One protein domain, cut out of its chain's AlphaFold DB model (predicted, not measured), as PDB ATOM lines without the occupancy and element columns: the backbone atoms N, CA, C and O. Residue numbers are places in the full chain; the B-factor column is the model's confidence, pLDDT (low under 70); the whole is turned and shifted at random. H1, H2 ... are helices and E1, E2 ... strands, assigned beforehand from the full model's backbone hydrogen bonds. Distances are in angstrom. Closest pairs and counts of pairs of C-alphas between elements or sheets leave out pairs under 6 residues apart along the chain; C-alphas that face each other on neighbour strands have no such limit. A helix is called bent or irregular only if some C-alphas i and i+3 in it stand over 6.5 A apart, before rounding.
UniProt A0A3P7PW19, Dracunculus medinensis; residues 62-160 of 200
ATOM      1  N   GLU A  62     -92.413-200.389-141.559       96.45
ATOM      2  CA  GLU A  62     -93.630-199.583-141.473       96.45
ATOM      3  C   GLU A  62     -93.700-198.833-140.143       96.45
ATOM      4  O   GLU A  62     -94.170-197.699-140.105       96.45
ATOM      5  N   GLU A  63     -93.223-199.438-139.052       97.26
ATOM      6  CA  GLU A  63     -93.088-198.745-137.773       97.26
ATOM      7  C   GLU A  63     -92.009-197.663-137.860       97.26
ATOM      8  O   GLU A  63     -92.295-196.516-137.535       97.26
ATOM      9  N   VAL A  64     -90.818-197.980-138.387       97.51
ATOM     10  CA  VAL A  64     -89.738-196.990-138.573       97.51
ATOM     11  C   VAL A  64     -90.208-195.795-139.406       97.51
ATOM     12  O   VAL A  64     -89.937-194.657-139.032       97.51
ATOM     13  N   ALA A  65     -90.972-196.027-140.476       96.67
ATOM     14  CA  ALA A  65     -91.477-194.977-141.361       96.67
ATOM     15  C   ALA A  65     -92.372-193.935-140.660       96.67
ATOM     16  O   ALA A  65     -92.488-192.812-141.149       96.67
ATOM     17  N   LYS A  66     -92.974-194.267-139.506       97.62
ATOM     18  CA  LYS A  66     -93.771-193.325-138.695       97.62
ATOM     19  C   LYS A  66     -92.912-192.290-137.961       97.62
ATOM     20  O   LYS A  66     -93.431-191.274-137.508       97.62
ATOM     21  N   HIS A  67     -91.612-192.540-137.834       96.39
ATOM     22  CA  HIS A  67     -90.659-191.707-137.107       96.39
ATOM     23  C   HIS A  67     -89.731-190.985-138.099       96.39
ATOM     24  O   HIS A  67     -88.531-191.258-138.178       96.39
ATOM     25  N   ASN A  68     -90.302-190.067-138.882       93.41
ATOM     26  CA  ASN A  68     -89.631-189.358-139.975       93.41
ATOM     27  C   ASN A  68     -89.481-187.832-139.756       93.41
ATOM     28  O   ASN A  68     -89.281-187.089-140.715       93.41
ATOM     29  N   THR A  69     -89.572-187.343-138.513       89.35
ATOM     30  CA  THR A  69     -89.511-185.900-138.184       89.35
ATOM     31  C   THR A  69     -88.406-185.587-137.174       89.35
ATOM     32  O   THR A  69     -87.902-186.480-136.507       89.35
ATOM     33  N   LEU A  70     -88.039-184.311-136.985       85.00
ATOM     34  CA  LEU A  70     -87.027-183.920-135.982       85.00
ATOM     35  C   LEU A  70     -87.410-184.289-134.541       85.00
ATOM     36  O   LEU A  70     -86.534-184.530-133.716       85.00
ATOM     37  N   HIS A  71     -88.707-184.324-134.241       89.73
ATOM     38  CA  HIS A  71     -89.229-184.642-132.909       89.73
ATOM     39  C   HIS A  71     -89.498-186.140-132.717       89.73
ATOM     40  O   HIS A  71     -89.878-186.564-131.629       89.73
ATOM     41  N   SER A  72     -89.321-186.930-133.775       94.44
ATOM     42  CA  SER A  72     -89.565-188.364-133.811       94.44
ATOM     43  C   SER A  72     -88.777-188.926-134.993       94.44
ATOM     44  O   SER A  72     -89.312-189.013-136.100       94.44
ATOM     45  N   LEU A  73     -87.483-189.201-134.780       93.99
ATOM     46  CA  LEU A  73     -86.524-189.532-135.839       93.99
ATOM     47  C   LEU A  73     -85.932-190.916-135.613       93.99
ATOM     48  O   LEU A  73     -85.001-191.075-134.818       93.99
ATOM     49  N   TRP A  74     -86.425-191.908-136.348       97.11
ATOM     50  CA  TRP A  74     -85.800-193.223-136.398       97.11
ATOM     51  C   TRP A  74     -85.106-193.455-137.731       97.11
ATOM     52  O   TRP A  74     -85.491-192.915-138.765       97.11
ATOM     53  N   MET A  75     -84.058-194.269-137.706       95.88
ATOM     54  CA  MET A  75     -83.302-194.625-138.900       95.88
ATOM     55  C   MET A  75     -82.781-196.050-138.786       95.88
ATOM     56  O   MET A  75     -82.366-196.486-137.713       95.88
ATOM     57  N   ILE A  76     -82.775-196.782-139.896       95.52
ATOM     58  CA  ILE A  76     -82.155-198.105-139.953       95.52
ATOM     59  C   ILE A  76     -80.674-197.945-140.313       95.52
ATOM     60  O   ILE A  76     -80.332-197.266-141.282       95.52
ATOM     61  N   TYR A  77     -79.805-198.605-139.543       93.16
ATOM     62  CA  TYR A  77     -78.371-198.709-139.800       93.16
ATOM     63  C   TYR A  77     -77.889-200.150-139.590       93.16
ATOM     64  O   TYR A  77     -77.978-200.703-138.492       93.16
ATOM     65  N   GLU A  78     -77.399-200.782-140.659       91.52
ATOM     66  CA  GLU A  78     -76.913-202.172-140.669       91.52
ATOM     67  C   GLU A  78     -77.916-203.193-140.095       91.52
ATOM     68  O   GLU A  78     -77.541-204.220-139.535       91.52
ATOM     69  N   GLY A  79     -79.217-202.942-140.267       91.50
ATOM     70  CA  GLY A  79     -80.289-203.796-139.742       91.50
ATOM     71  C   GLY A  79     -80.666-203.534-138.282       91.50
ATOM     72  O   GLY A  79     -81.589-204.176-137.787       91.50
ATOM     73  N   ASN A  80     -80.017-202.587-137.609       92.64
ATOM     74  CA  ASN A  80     -80.469-202.054-136.327       92.64
ATOM     75  C   ASN A  80     -81.383-200.853-136.563       92.64
ATOM     76  O   ASN A  80     -81.180-200.099-137.513       92.64
ATOM     77  N   VAL A  81     -82.360-200.661-135.686       94.60
ATOM     78  CA  VAL A  81     -83.197-199.460-135.656       94.60
ATOM     79  C   VAL A  81     -82.642-198.520-134.596       94.60
ATOM     80  O   VAL A  81     -82.494-198.909-133.435       94.60
ATOM     81  N   LEU A  82     -82.312-197.300-135.015       94.77
ATOM     82  CA  LEU A  82     -81.778-196.236-134.175       94.77
ATOM     83  C   LEU A  82     -82.865-195.203-133.883       94.77
ATOM     84  O   LEU A  82     -83.492-194.726-134.825       94.77
ATOM     85  N   ASP A  83     -83.029-194.803-132.623       95.56
ATOM     86  CA  ASP A  83     -83.764-193.590-132.251       95.56
ATOM     87  C   ASP A  83     -82.785-192.423-132.103       95.56
ATOM     88  O   ASP A  83     -82.061-192.290-131.113       95.56
ATOM     89  N   LEU A  84     -82.760-191.569-133.120       93.48
ATOM     90  CA  LEU A  84     -81.860-190.428-133.209       93.48
ATOM     91  C   LEU A  84     -82.518-189.130-132.733       93.48
ATOM     92  O   LEU A  84     -81.881-188.081-132.798       93.48
ATOM     93  N   THR A  85     -83.744-189.171-132.201       92.71
ATOM     94  CA  THR A  85     -84.493-187.977-131.768       92.71
ATOM     95  C   THR A  85     -83.680-187.113-130.799       92.71
ATOM     96  O   THR A  85     -83.573-185.900-130.960       92.71
ATOM     97  N   LYS A  86     -83.013-187.743-129.823       90.92
ATOM     98  CA  LYS A  86     -82.138-187.054-128.850       90.92
ATOM     99  C   LYS A  86     -80.734-186.758-129.385       90.92
ATOM    100  O   LYS A  86     -79.987-185.993-128.773       90.92
ATOM    101  N   PHE A  87     -80.351-187.383-130.496       88.60
ATOM    102  CA  PHE A  87     -79.059-187.161-131.132       88.60
ATOM    103  C   PHE A  87     -79.048-185.900-131.988       88.60
ATOM    104  O   PHE A  87     -78.030-185.221-132.005       88.60
ATOM    105  N   VAL A  88     -80.167-185.555-132.639       84.26
ATOM    106  CA  VAL A  88     -80.297-184.391-133.537       84.26
ATOM    107  C   VAL A  88     -79.547-183.140-133.042       84.26
ATOM    108  O   VAL A  88     -78.642-182.705-133.754       84.26
ATOM    109  N   PRO A  89     -79.825-182.578-131.842       79.79
ATOM    110  CA  PRO A  89     -79.160-181.349-131.386       79.79
ATOM    111  C   PRO A  89     -77.662-181.527-131.103       79.79
ATOM    112  O   PRO A  89     -76.916-180.551-131.081       79.79
ATOM    113  N   ASN A  90     -77.229-182.768-130.887       82.20
ATOM    114  CA  ASN A  90     -75.864-183.147-130.552       82.20
ATOM    115  C   ASN A  90     -75.082-183.662-131.766       82.20
ATOM    116  O   ASN A  90     -73.943-184.092-131.586       82.20
ATOM    117  N   HIS A  91     -75.663-183.660-132.977       83.30
ATOM    118  CA  HIS A  91     -74.959-184.113-134.171       83.30
ATOM    119  C   HIS A  91     -73.734-183.214-134.397       83.30
ATOM    120  O   HIS A  91     -73.910-182.022-134.672       83.30
ATOM    121  N   PRO A  92     -72.498-183.745-134.312       76.23
ATOM    122  CA  PRO A  92     -71.298-182.985-134.620       76.23
ATOM    123  C   PRO A  92     -71.205-182.864-136.144       76.23
ATOM    124  O   PRO A  92     -70.444-183.566-136.805       76.23
ATOM    125  N   GLY A  93     -72.025-181.996-136.738       65.56
ATOM    126  CA  GLY A  93     -71.720-181.486-138.065       65.56
ATOM    127  C   GLY A  93     -70.369-180.785-137.980       65.56
ATOM    128  O   GLY A  93     -70.097-180.114-136.983       65.56
ATOM    129  N   GLY A  94     -69.508-180.944-138.990       56.40
ATOM    130  CA  GLY A  94     -68.271-180.162-139.048       56.40
ATOM    131  C   GLY A  94     -68.582-178.689-138.764       56.40
ATOM    132  O   GLY A  94     -69.634-178.202-139.174       56.40
ATOM    133  N   GLU A  95     -67.701-177.991-138.045       52.52
ATOM    134  CA  GLU A  95     -67.923-176.627-137.527       52.52
ATOM    135  C   GLU A  95     -68.497-175.656-138.580       52.52
ATOM    136  O   GLU A  95     -69.332-174.803-138.279       52.52
ATOM    137  N   ARG A  96     -68.152-175.889-139.852       53.48
ATOM    138  CA  ARG A  96     -68.642-175.171-141.037       53.48
ATOM    139  C   ARG A  96     -70.160-175.241-141.264       53.48
ATOM    140  O   ARG A  96     -70.701-174.371-141.933       53.48
ATOM    141  N   VAL A  97     -70.852-176.259-140.752       60.62
ATOM    142  CA  VAL A  97     -72.263-176.550-141.075       60.62
ATOM    143  C   VAL A  97     -73.223-176.134-139.954       60.62
ATOM    144  O   VAL A  97     -74.397-175.869-140.221       60.62
ATOM    145  N   LYS A  98     -72.741-176.011-138.709       60.05
ATOM    146  CA  LYS A  98     -73.574-175.757-137.517       60.05
ATOM    147  C   LYS A  98     -74.468-174.518-137.656       60.05
ATOM    148  O   LYS A  98     -75.628-174.539-137.242       60.05
ATOM    149  N   TYR A  99     -73.943-173.468-138.290       60.49
ATOM    150  CA  TYR A  99     -74.608-172.167-138.425       60.49
ATOM    151  C   TYR A  99     -75.325-171.956-139.760       60.49
ATOM    152  O   TYR A  99     -76.137-171.038-139.880       60.49
ATOM    153  N   SER A 100     -75.074-172.801-140.761       71.43
ATOM    154  CA  SER A 100     -75.782-172.696-142.038       71.43
ATOM    155  C   SER A 100     -77.222-173.181-141.878       71.43
ATOM    156  O   SER A 100     -77.460-174.315-141.470       71.43
ATOM    157  N   LYS A 101     -78.193-172.318-142.176       77.99
ATOM    158  CA  LYS A 101     -79.612-172.682-142.259       77.99
ATOM    159  C   LYS A 101     -79.926-173.133-143.686       77.99
ATOM    160  O   LYS A 101     -79.457-172.519-144.638       77.99
ATOM    161  N   LYS A 102     -80.721-174.190-143.846       77.59
ATOM    162  CA  LYS A 102     -81.175-174.693-145.147       77.59
ATOM    163  C   LYS A 102     -82.689-174.865-145.133       77.59
ATOM    164  O   LYS A 102     -83.263-175.241-144.113       77.59
ATOM    165  N   VAL A 103     -83.323-174.567-146.263       81.16
ATOM    166  CA  VAL A 103     -84.754-174.810-146.454       81.16
ATOM    167  C   VAL A 103     -84.950-176.299-146.731       81.16
ATOM    168  O   VAL A 103     -84.352-176.850-147.654       81.16
ATOM    169  N   PHE A 104     -85.767-176.946-145.909       81.96
ATOM    170  CA  PHE A 104     -86.238-178.310-146.088       81.96
ATOM    171  C   PHE A 104     -87.727-178.275-146.424       81.96
ATOM    172  O   PHE A 104     -88.533-177.794-145.627       81.96
ATOM    173  N   ASN A 105     -88.080-178.778-147.603       82.61
ATOM    174  CA  ASN A 105     -89.458-178.824-148.068       82.61
ATOM    175  C   ASN A 105     -90.049-180.205-147.784       82.61
ATOM    176  O   ASN A 105     -89.510-181.217-148.227       82.61
ATOM    177  N   ILE A 106     -91.173-180.237-147.076       80.03
ATOM    178  CA  ILE A 106     -92.080-181.379-147.069       80.03
ATOM    179  C   ILE A 106     -92.837-181.329-148.386       80.03
ATOM    180  O   ILE A 106     -93.509-180.341-148.685       80.03
ATOM    181  N   VAL A 107     -92.703-182.390-149.171       84.61
ATOM    182  CA  VAL A 107     -93.274-182.497-150.511       84.61
ATOM    183  C   VAL A 107     -94.324-183.607-150.509       84.61
ATOM    184  O   VAL A 107     -94.098-184.675-149.935       84.61
ATOM    185  N   SER A 108     -95.487-183.351-151.100       85.18
ATOM    186  CA  SER A 108     -96.544-184.341-151.303       85.18
ATOM    187  C   SER A 108     -96.134-185.383-152.350       85.18
ATOM    188  O   SER A 108     -95.126-185.244-153.043       85.18
ATOM    189  N   ARG A 109     -96.919-186.459-152.491       86.41
ATOM    190  CA  ARG A 109     -96.627-187.524-153.473       86.41
ATOM    191  C   ARG A 109     -96.622-187.027-154.923       86.41
ATOM    192  O   ARG A 109     -95.890-187.582-155.732       86.41
ATOM    193  N   ASP A 110     -97.415-186.007-155.236       91.44
ATOM    194  CA  ASP A 110     -97.497-185.328-156.535       91.44
ATOM    195  C   ASP A 110     -96.399-184.267-156.746       91.44
ATOM    196  O   ASP A 110     -96.350-183.635-157.797       91.44
ATOM    197  N   GLY A 111     -95.485-184.088-155.787       86.85
ATOM    198  CA  GLY A 111     -94.349-183.175-155.927       86.85
ATOM    199  C   GLY A 111     -94.617-181.740-155.457       86.85
ATOM    200  O   GLY A 111     -93.708-180.911-155.519       86.85
ATOM    201  N   ALA A 112     -95.814-181.431-154.952       90.52
ATOM    202  CA  ALA A 112     -96.129-180.108-154.424       90.52
ATOM    203  C   ALA A 112     -95.476-179.885-153.051       90.52
ATOM    204  O   ALA A 112     -95.500-180.750-152.175       90.52
ATOM    205  N   VAL A 113     -94.894-178.704-152.828       88.69
ATOM    206  CA  VAL A 113     -94.379-178.329-151.503       88.69
ATOM    207  C   VAL A 113     -95.564-178.065-150.578       88.69
ATOM    208  O   VAL A 113     -96.289-177.092-150.753       88.69
ATOM    209  N   VAL A 114     -95.743-178.923-149.576       89.77
ATOM    210  CA  VAL A 114     -96.793-178.805-148.555       89.77
ATOM    211  C   VAL A 114     -96.354-177.861-147.441       89.77
ATOM    212  O   VAL A 114     -97.153-177.091-146.916       89.77
ATOM    213  N   GLN A 115     -95.076-177.914-147.062       87.08
ATOM    214  CA  GLN A 115     -94.533-177.094-145.983       87.08
ATOM    215  C   GLN A 115     -93.035-176.873-146.176       87.08
ATOM    216  O   GLN A 115     -92.325-177.784-146.594       87.08
ATOM    217  N   SER A 116     -92.533-175.692-145.825       83.57
ATOM    218  CA  SER A 116     -91.096-175.407-145.788       83.57
ATOM    219  C   SER A 116     -90.637-175.167-144.351       83.57
ATOM    220  O   SER A 116     -91.330-174.536-143.554       83.57
ATOM    221  N   HIS A 117     -89.469-175.700-144.004       79.62
ATOM    222  CA  HIS A 117     -88.835-175.518-142.704       79.62
ATOM    223  C   HIS A 117     -87.426-174.982-142.894       79.62
ATOM    224  O   HIS A 117     -86.655-175.507-143.695       79.62
ATOM    225  N   ILE A 118     -87.057-173.970-142.115       79.26
ATOM    226  CA  ILE A 118     -85.668-173.530-142.026       79.26
ATOM    227  C   ILE A 118     -84.990-174.367-140.941       79.26
ATOM    228  O   ILE A 118     -85.211-174.150-139.751       79.26
ATOM    229  N   ILE A 119     -84.168-175.329-141.348       75.58
ATOM    230  CA  ILE A 119     -83.441-176.225-140.440       75.58
ATOM    231  C   ILE A 119     -81.955-175.870-140.411       75.58
ATOM    232  O   ILE A 119     -81.419-175.335-141.382       75.58
ATOM    233  N   SER A 120     -81.251-176.189-139.320       73.21
ATOM    234  CA  SER A 120     -79.782-176.201-139.379       73.21
ATOM    235  C   SER A 120     -79.353-177.258-140.395       73.21
ATOM    236  O   SER A 120     -79.811-178.403-140.344       73.21
ATOM    237  N   ALA A 121     -78.478-176.883-141.323       69.73
ATOM    238  CA  ALA A 121     -77.987-177.757-142.377       69.73
ATOM    239  C   ALA A 121     -77.284-178.996-141.806       69.73
ATOM    240  O   ALA A 121     -77.242-180.024-142.475       69.73
ATOM    241  N   GLN A 122     -76.810-178.941-140.553       73.50
ATOM    242  CA  GLN A 122     -76.215-180.099-139.885       73.50
ATOM    243  C   GLN A 122     -77.233-181.227-139.661       73.50
ATOM    244  O   GLN A 122     -76.841-182.384-139.540       73.50
ATOM    245  N   HIS A 123     -78.533-180.911-139.602       76.72
ATOM    246  CA  HIS A 123     -79.604-181.893-139.418       76.72
ATOM    247  C   HIS A 123     -80.099-182.484-140.743       76.72
ATOM    248  O   HIS A 123     -80.774-183.513-140.730       76.72
ATOM    249  N   LEU A 124     -79.771-181.867-141.884       77.40
ATOM    250  CA  LEU A 124     -80.284-182.295-143.184       77.40
ATOM    251  C   LEU A 124     -79.919-183.754-143.528       77.40
ATOM    252  O   LEU A 124     -80.827-184.486-143.917       77.40
ATOM    253  N   PRO A 125     -78.673-184.236-143.318       78.45
ATOM    254  CA  PRO A 125     -78.333-185.631-143.613       78.45
ATOM    255  C   PRO A 125     -79.179-186.648-142.831       78.45
ATOM    256  O   PRO A 125     -79.448-187.744-143.326       78.45
ATOM    257  N   LEU A 126     -79.608-186.278-141.616       84.17
ATOM    258  CA  LEU A 126     -80.464-187.114-140.777       84.17
ATOM    259  C   LEU A 126     -81.914-187.097-141.271       84.17
ATOM    260  O   LEU A 126     -82.542-188.148-141.342       84.17
ATOM    261  N   LEU A 127     -82.430-185.923-141.644       85.41
ATOM    262  CA  LEU A 127     -83.811-185.771-142.104       85.41
ATOM    263  C   LEU A 127     -84.071-186.355-143.489       85.41
ATOM    264  O   LEU A 127     -85.142-186.909-143.708       85.41
ATOM    265  N   GLU A 128     -83.101-186.300-144.401       85.82
ATOM    266  CA  GLU A 128     -83.246-186.872-145.747       85.82
ATOM    267  C   GLU A 128     -83.542-188.379-145.741       85.82
ATOM    268  O   GLU A 128     -84.107-188.889-146.702       85.82
ATOM    269  N   ASN A 129     -83.151-189.095-144.680       89.98
ATOM    270  CA  ASN A 129     -83.368-190.541-144.549       89.98
ATOM    271  C   ASN A 129     -84.154-190.903-143.283       89.98
ATOM    272  O   ASN A 129     -84.185-192.075-142.895       89.98
ATOM    273  N   ALA A 130     -84.772-189.920-142.626       92.79
ATOM    274  CA  ALA A 130     -85.592-190.164-141.452       92.79
ATOM    275  C   ALA A 130     -86.753-191.105-141.810       92.79
ATOM    276  O   ALA A 130     -87.398-190.962-142.847       92.79
ATOM    277  N   GLY A 131     -86.990-192.105-140.969       96.06
ATOM    278  CA  GLY A 131     -87.968-193.159-141.210       96.06
ATOM    279  C   GLY A 131     -87.549-194.213-142.244       96.06
ATOM    280  O   GLY A 131     -88.371-195.038-142.638       96.06
ATOM    281  N   THR A 132     -86.290-194.225-142.699       95.16
ATOM    282  CA  THR A 132     -85.816-195.137-143.759       95.16
ATOM    283  C   THR A 132     -84.476-195.806-143.418       95.16
ATOM    284  O   THR A 132     -83.963-195.692-142.302       95.16
ATOM    285  N   ASP A 133     -83.911-196.556-144.372       95.49
ATOM    286  CA  ASP A 133     -82.583-197.166-144.256       95.49
ATOM    287  C   ASP A 133     -81.483-196.204-144.706       95.49
ATOM    288  O   ASP A 133     -81.219-196.023-145.894       95.49
ATOM    289  N   GLY A 134     -80.827-195.594-143.719       93.34
ATOM    290  CA  GLY A 134     -79.735-194.651-143.921       93.34
ATOM    291  C   GLY A 134     -78.365-195.311-144.066       93.34
ATOM    292  O   GLY A 134     -77.370-194.595-144.186       93.34
ATOM    293  N   THR A 135     -78.267-196.649-144.066       93.37
ATOM    294  CA  THR A 135     -76.978-197.366-144.033       93.37
ATOM    295  C   THR A 135     -76.040-196.934-145.156       93.37
ATOM    296  O   THR A 135     -74.876-196.624-144.904       93.37
ATOM    297  N   LEU A 136     -76.538-196.907-146.397       92.32
ATOM    298  CA  LEU A 136     -75.726-196.562-147.565       92.32
ATOM    299  C   LEU A 136     -75.245-195.109-147.495       92.32
ATOM    300  O   LEU A 136     -74.058-194.842-147.670       92.32
ATOM    301  N   ARG A 137     -76.146-194.178-147.166       89.60
ATOM    302  CA  ARG A 137     -75.816-192.752-147.032       89.60
ATOM    303  C   ARG A 137     -74.769-192.516-145.949       89.60
ATOM    304  O   ARG A 137     -73.791-191.818-146.186       89.60
ATOM    305  N   PHE A 138     -74.945-193.143-144.788       90.09
ATOM    306  CA  PHE A 138     -74.023-193.007-143.664       90.09
ATOM    307  C   PHE A 138     -72.617-193.521-144.002       90.09
ATOM    308  O   PHE A 138     -71.624-192.874-143.660       90.09
ATOM    309  N   LYS A 139     -72.524-194.654-144.712       89.52
ATOM    310  CA  LYS A 139     -71.245-195.230-145.159       89.52
ATOM    311  C   LYS A 139     -70.558-194.383-146.228       89.52
ATOM    312  O   LYS A 139     -69.348-194.202-146.151       89.52
ATOM    313  N   ASN A 140     -71.314-193.826-147.173       88.41
ATOM    314  CA  ASN A 140     -70.761-193.022-148.268       88.41
ATOM    315  C   ASN A 140     -70.120-191.708-147.793       88.41
ATOM    316  O   ASN A 140     -69.208-191.213-148.443       88.41
ATOM    317  N   VAL A 141     -70.562-191.164-146.655       83.75
ATOM    318  CA  VAL A 141     -69.988-189.943-146.053       83.75
ATOM    319  C   VAL A 141     -68.655-190.214-145.328       83.75
ATOM    320  O   VAL A 141     -67.974-189.274-144.937       83.75
ATOM    321  N   LEU A 142     -68.238-191.482-145.185       82.95
ATOM    322  CA  LEU A 142     -66.961-191.877-144.569       82.95
ATOM    323  C   LEU A 142     -66.775-191.330-143.139       82.95
ATOM    324  O   LEU A 142     -65.746-190.749-142.795       82.95
ATOM    325  N   HIS A 143     -67.778-191.541-142.284       86.09
ATOM    326  CA  HIS A 143     -67.712-191.203-140.859       86.09
ATOM    327  C   HIS A 143     -66.515-191.855-140.141       86.09
ATOM    328  O   HIS A 143     -66.086-192.963-140.474       86.09
ATOM    329  N   SER A 144     -66.009-191.196-139.093       89.67
ATOM    330  CA  SER A 144     -64.936-191.737-138.251       89.67
ATOM    331  C   SER A 144     -65.370-193.006-137.501       89.67
ATOM    332  O   SER A 144     -66.559-193.256-137.278       89.67
ATOM    333  N   LYS A 145     -64.398-193.807-137.042       90.01
ATOM    334  CA  LYS A 145     -64.672-194.991-136.202       90.01
ATOM    335  C   LYS A 145     -65.439-194.631-134.927       90.01
ATOM    336  O   LYS A 145     -66.290-195.408-134.496       90.01
ATOM    337  N   ASP A 146     -65.177-193.457-134.360       86.83
ATOM    338  CA  ASP A 146     -65.874-192.971-133.172       86.83
ATOM    339  C   ASP A 146     -67.326-192.610-133.477       86.83
ATOM    340  O   ASP A 146     -68.219-193.031-132.745       86.83
ATOM    341  N   ALA A 147     -67.590-191.948-134.607       87.15
ATOM    342  CA  ALA A 147     -68.953-191.676-135.056       87.15
ATOM    343  C   ALA A 147     -69.735-192.978-135.311       87.15
ATOM    344  O   ALA A 147     -70.878-193.114-134.873       87.15
ATOM    345  N   ILE A 148     -69.100-193.987-135.923       88.87
ATOM    346  CA  ILE A 148     -69.691-195.327-136.066       88.87
ATOM    347  C   ILE A 148     -69.979-195.936-134.685       88.87
ATOM    348  O   ILE A 148     -71.053-196.494-134.471       88.87
ATOM    349  N   LYS A 149     -69.056-195.825-133.722       88.07
ATOM    350  CA  LYS A 149     -69.238-196.354-132.361       88.07
ATOM    351  C   LYS A 149     -70.381-195.653-131.620       88.07
ATOM    352  O   LYS A 149     -71.111-196.330-130.898       88.07
ATOM    353  N   MET A 150     -70.574-194.349-131.834       88.73
ATOM    354  CA  MET A 150     -71.663-193.571-131.235       88.73
ATOM    355  C   MET A 150     -73.052-194.069-131.648       88.73
ATOM    356  O   MET A 150     -73.963-194.011-130.826       88.73
ATOM    357  N   THR A 151     -73.219-194.626-132.858       89.98
ATOM    358  CA  THR A 151     -74.517-195.178-133.315       89.98
ATOM    359  C   THR A 151     -75.107-196.196-132.337       89.98
ATOM    360  O   THR A 151     -76.320-196.260-132.155       89.98
ATOM    361  N   ARG A 152     -74.248-196.945-131.633       87.50
ATOM    362  CA  ARG A 152     -74.654-197.995-130.691       87.50
ATOM    363  C   ARG A 152     -75.447-197.467-129.503       87.50
ATOM    364  O   ARG A 152     -76.262-198.204-128.961       87.50
ATOM    365  N   ASN A 153     -75.238-196.210-129.120       89.71
ATOM    366  CA  ASN A 153     -75.946-195.591-128.000       89.71
ATOM    367  C   ASN A 153     -77.425-195.320-128.313       89.71
ATOM    368  O   ASN A 153     -78.200-195.054-127.399       89.71
ATOM    369  N   TYR A 154     -77.801-195.383-129.592       92.46
ATOM    370  CA  TYR A 154     -79.131-195.037-130.078       92.46
ATOM    371  C   TYR A 154     -79.919-196.251-130.578       92.46
ATOM    372  O   TYR A 154     -81.039-196.084-131.045       92.46
ATOM    373  N   ILE A 155     -79.371-197.470-130.493       92.21
ATOM    374  CA  ILE A 155     -80.084-198.679-130.923       92.21
ATOM    375  C   ILE A 155     -81.256-198.950-129.973       92.21
ATOM    376  O   ILE A 155     -81.063-199.117-128.771       92.21
ATOM    377  N   ILE A 156     -82.455-199.068-130.539       92.54
ATOM    378  CA  ILE A 156     -83.684-199.439-129.822       92.54
ATOM    379  C   ILE A 156     -84.193-200.839-130.183       92.54
ATOM    380  O   ILE A 156     -85.071-201.380-129.514       92.54
ATOM    381  N   GLY A 157     -83.657-201.445-131.242       91.23
ATOM    382  CA  GLY A 157     -84.104-202.749-131.709       91.23
ATOM    383  C   GLY A 157     -83.445-203.181-133.011       91.23
ATOM    384  O   GLY A 157     -82.551-202.515-133.535       91.23
ATOM    385  N   THR A 158     -83.914-204.302-133.546       90.22
ATOM    386  CA  THR A 158     -83.477-204.847-134.838       90.22
ATOM    387  C   THR A 158     -84.618-204.828-135.840       90.22
ATOM    388  O   THR A 158     -85.777-205.010-135.476       90.22
ATOM    389  N   LEU A 159     -84.299-204.641-137.115       91.86
ATOM    390  CA  LEU A 159     -85.292-204.627-138.178       91.86
ATOM    391  C   LEU A 159     -85.927-206.015-138.364       91.86
ATOM    392  O   LEU A 159     -85.223-207.020-138.475       91.86
ATOM    393  N   HIS A 160     -87.254-206.065-138.454       87.77
ATOM    394  CA  HIS A 160     -88.009-207.274-138.768       87.77
ATOM    395  C   HIS A 160     -87.577-207.868-140.114       87.77
ATOM    396  O   HIS A 160     -87.331-207.144-141.078       87.77
TER     397      HIS A 160
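What this domain is: This is residues 62 to 160 of the 200 residues of a protein of Dracunculus medinensis (UniProt A0A3P7PW19). A small, strongly twisted three-stranded sheet, E1, E2 and E5, has the short helices H1, H3 and H4 around it, and a long two-stranded hairpin, E3 and E4, makes an arm apart from that sheet. H2 lies between the two, beside E3 at its beginning and grazing the three-stranded sheet with residues 126 to 127. The printed part has 99 residues with four named helices and five named strands, in the order H1 E1 E2 E3 E4 H2 H3 H4 E5, and its class is mixed, helices and strands. Both sheets are antiparallel, in the orders E1 - E2 - E5 and E3 - E4. The whole is compact, with a radius of gyration of the C-alphas of 13.6 A and spans of 36 by 35 by 23 A.

How they stand to each other: H1, residues 62 to 65, only grazes the sheet with residues 63 to 65; its closest C-alpha pair with E1, residues 72 to 77, is Val 64 and Trp 74, 5.9 A. E1 and E2, residues 80 to 83, form an antiparallel hairpin at 157 degrees, with N 75 and O 82 at 3.0 A, within hydrogen-bond range. E3, residues 101 to 107, and E4, residues 113 to 120, form a second antiparallel hairpin, with N 104 and O 117 at 2.8 A. H2, residues 121 to 127, is irregular, but only just: C-alphas 122 and 125 are 7.0 A apart. Its closest C-alphas to E3 are those of Ala 121 and Lys 102, 5.2 A. H3, residues 135 to 140, only grazes the first sheet; the C-alphas of Thr 135 and Tyr 77 are its closest to E1, 4.7 A. H4, residues 145 to 154, is on that sheet and stands up from it at 45 degrees, with a height over the sheet of 11.1 A. E5, residues 155 to 159, is the antiparallel neighbour of E2, with N 81 and O 157 at 2.8 A. Every O i to N i+4 pair is within hydrogen-bond range in H3, against 3 of 6 in H4 and 1 of 3 in H2, which has 3 of 4 O i to N i+3 pairs within range; H1 is too short for an i+4 pair.

Where its parts are: H1 begins at C-alpha 62, (-93.630, -199.583, -141.473). From first to last C-alpha, E1 measures 16.4 A, E3 18.7 A, E4 19.1 A and H4 15.7 A. E5 ends at C-alpha 159, (-85.292, -204.627, -138.178).

The domain as a whole: The C-alphas farthest apart, those of Asp 110 and Asp 146, are 40.1 A apart. The printed part has no cut. The link from E2 to E3, residues 84 to 100, is long. Confidence is under 70 at residues 93 to 99 and residue 121.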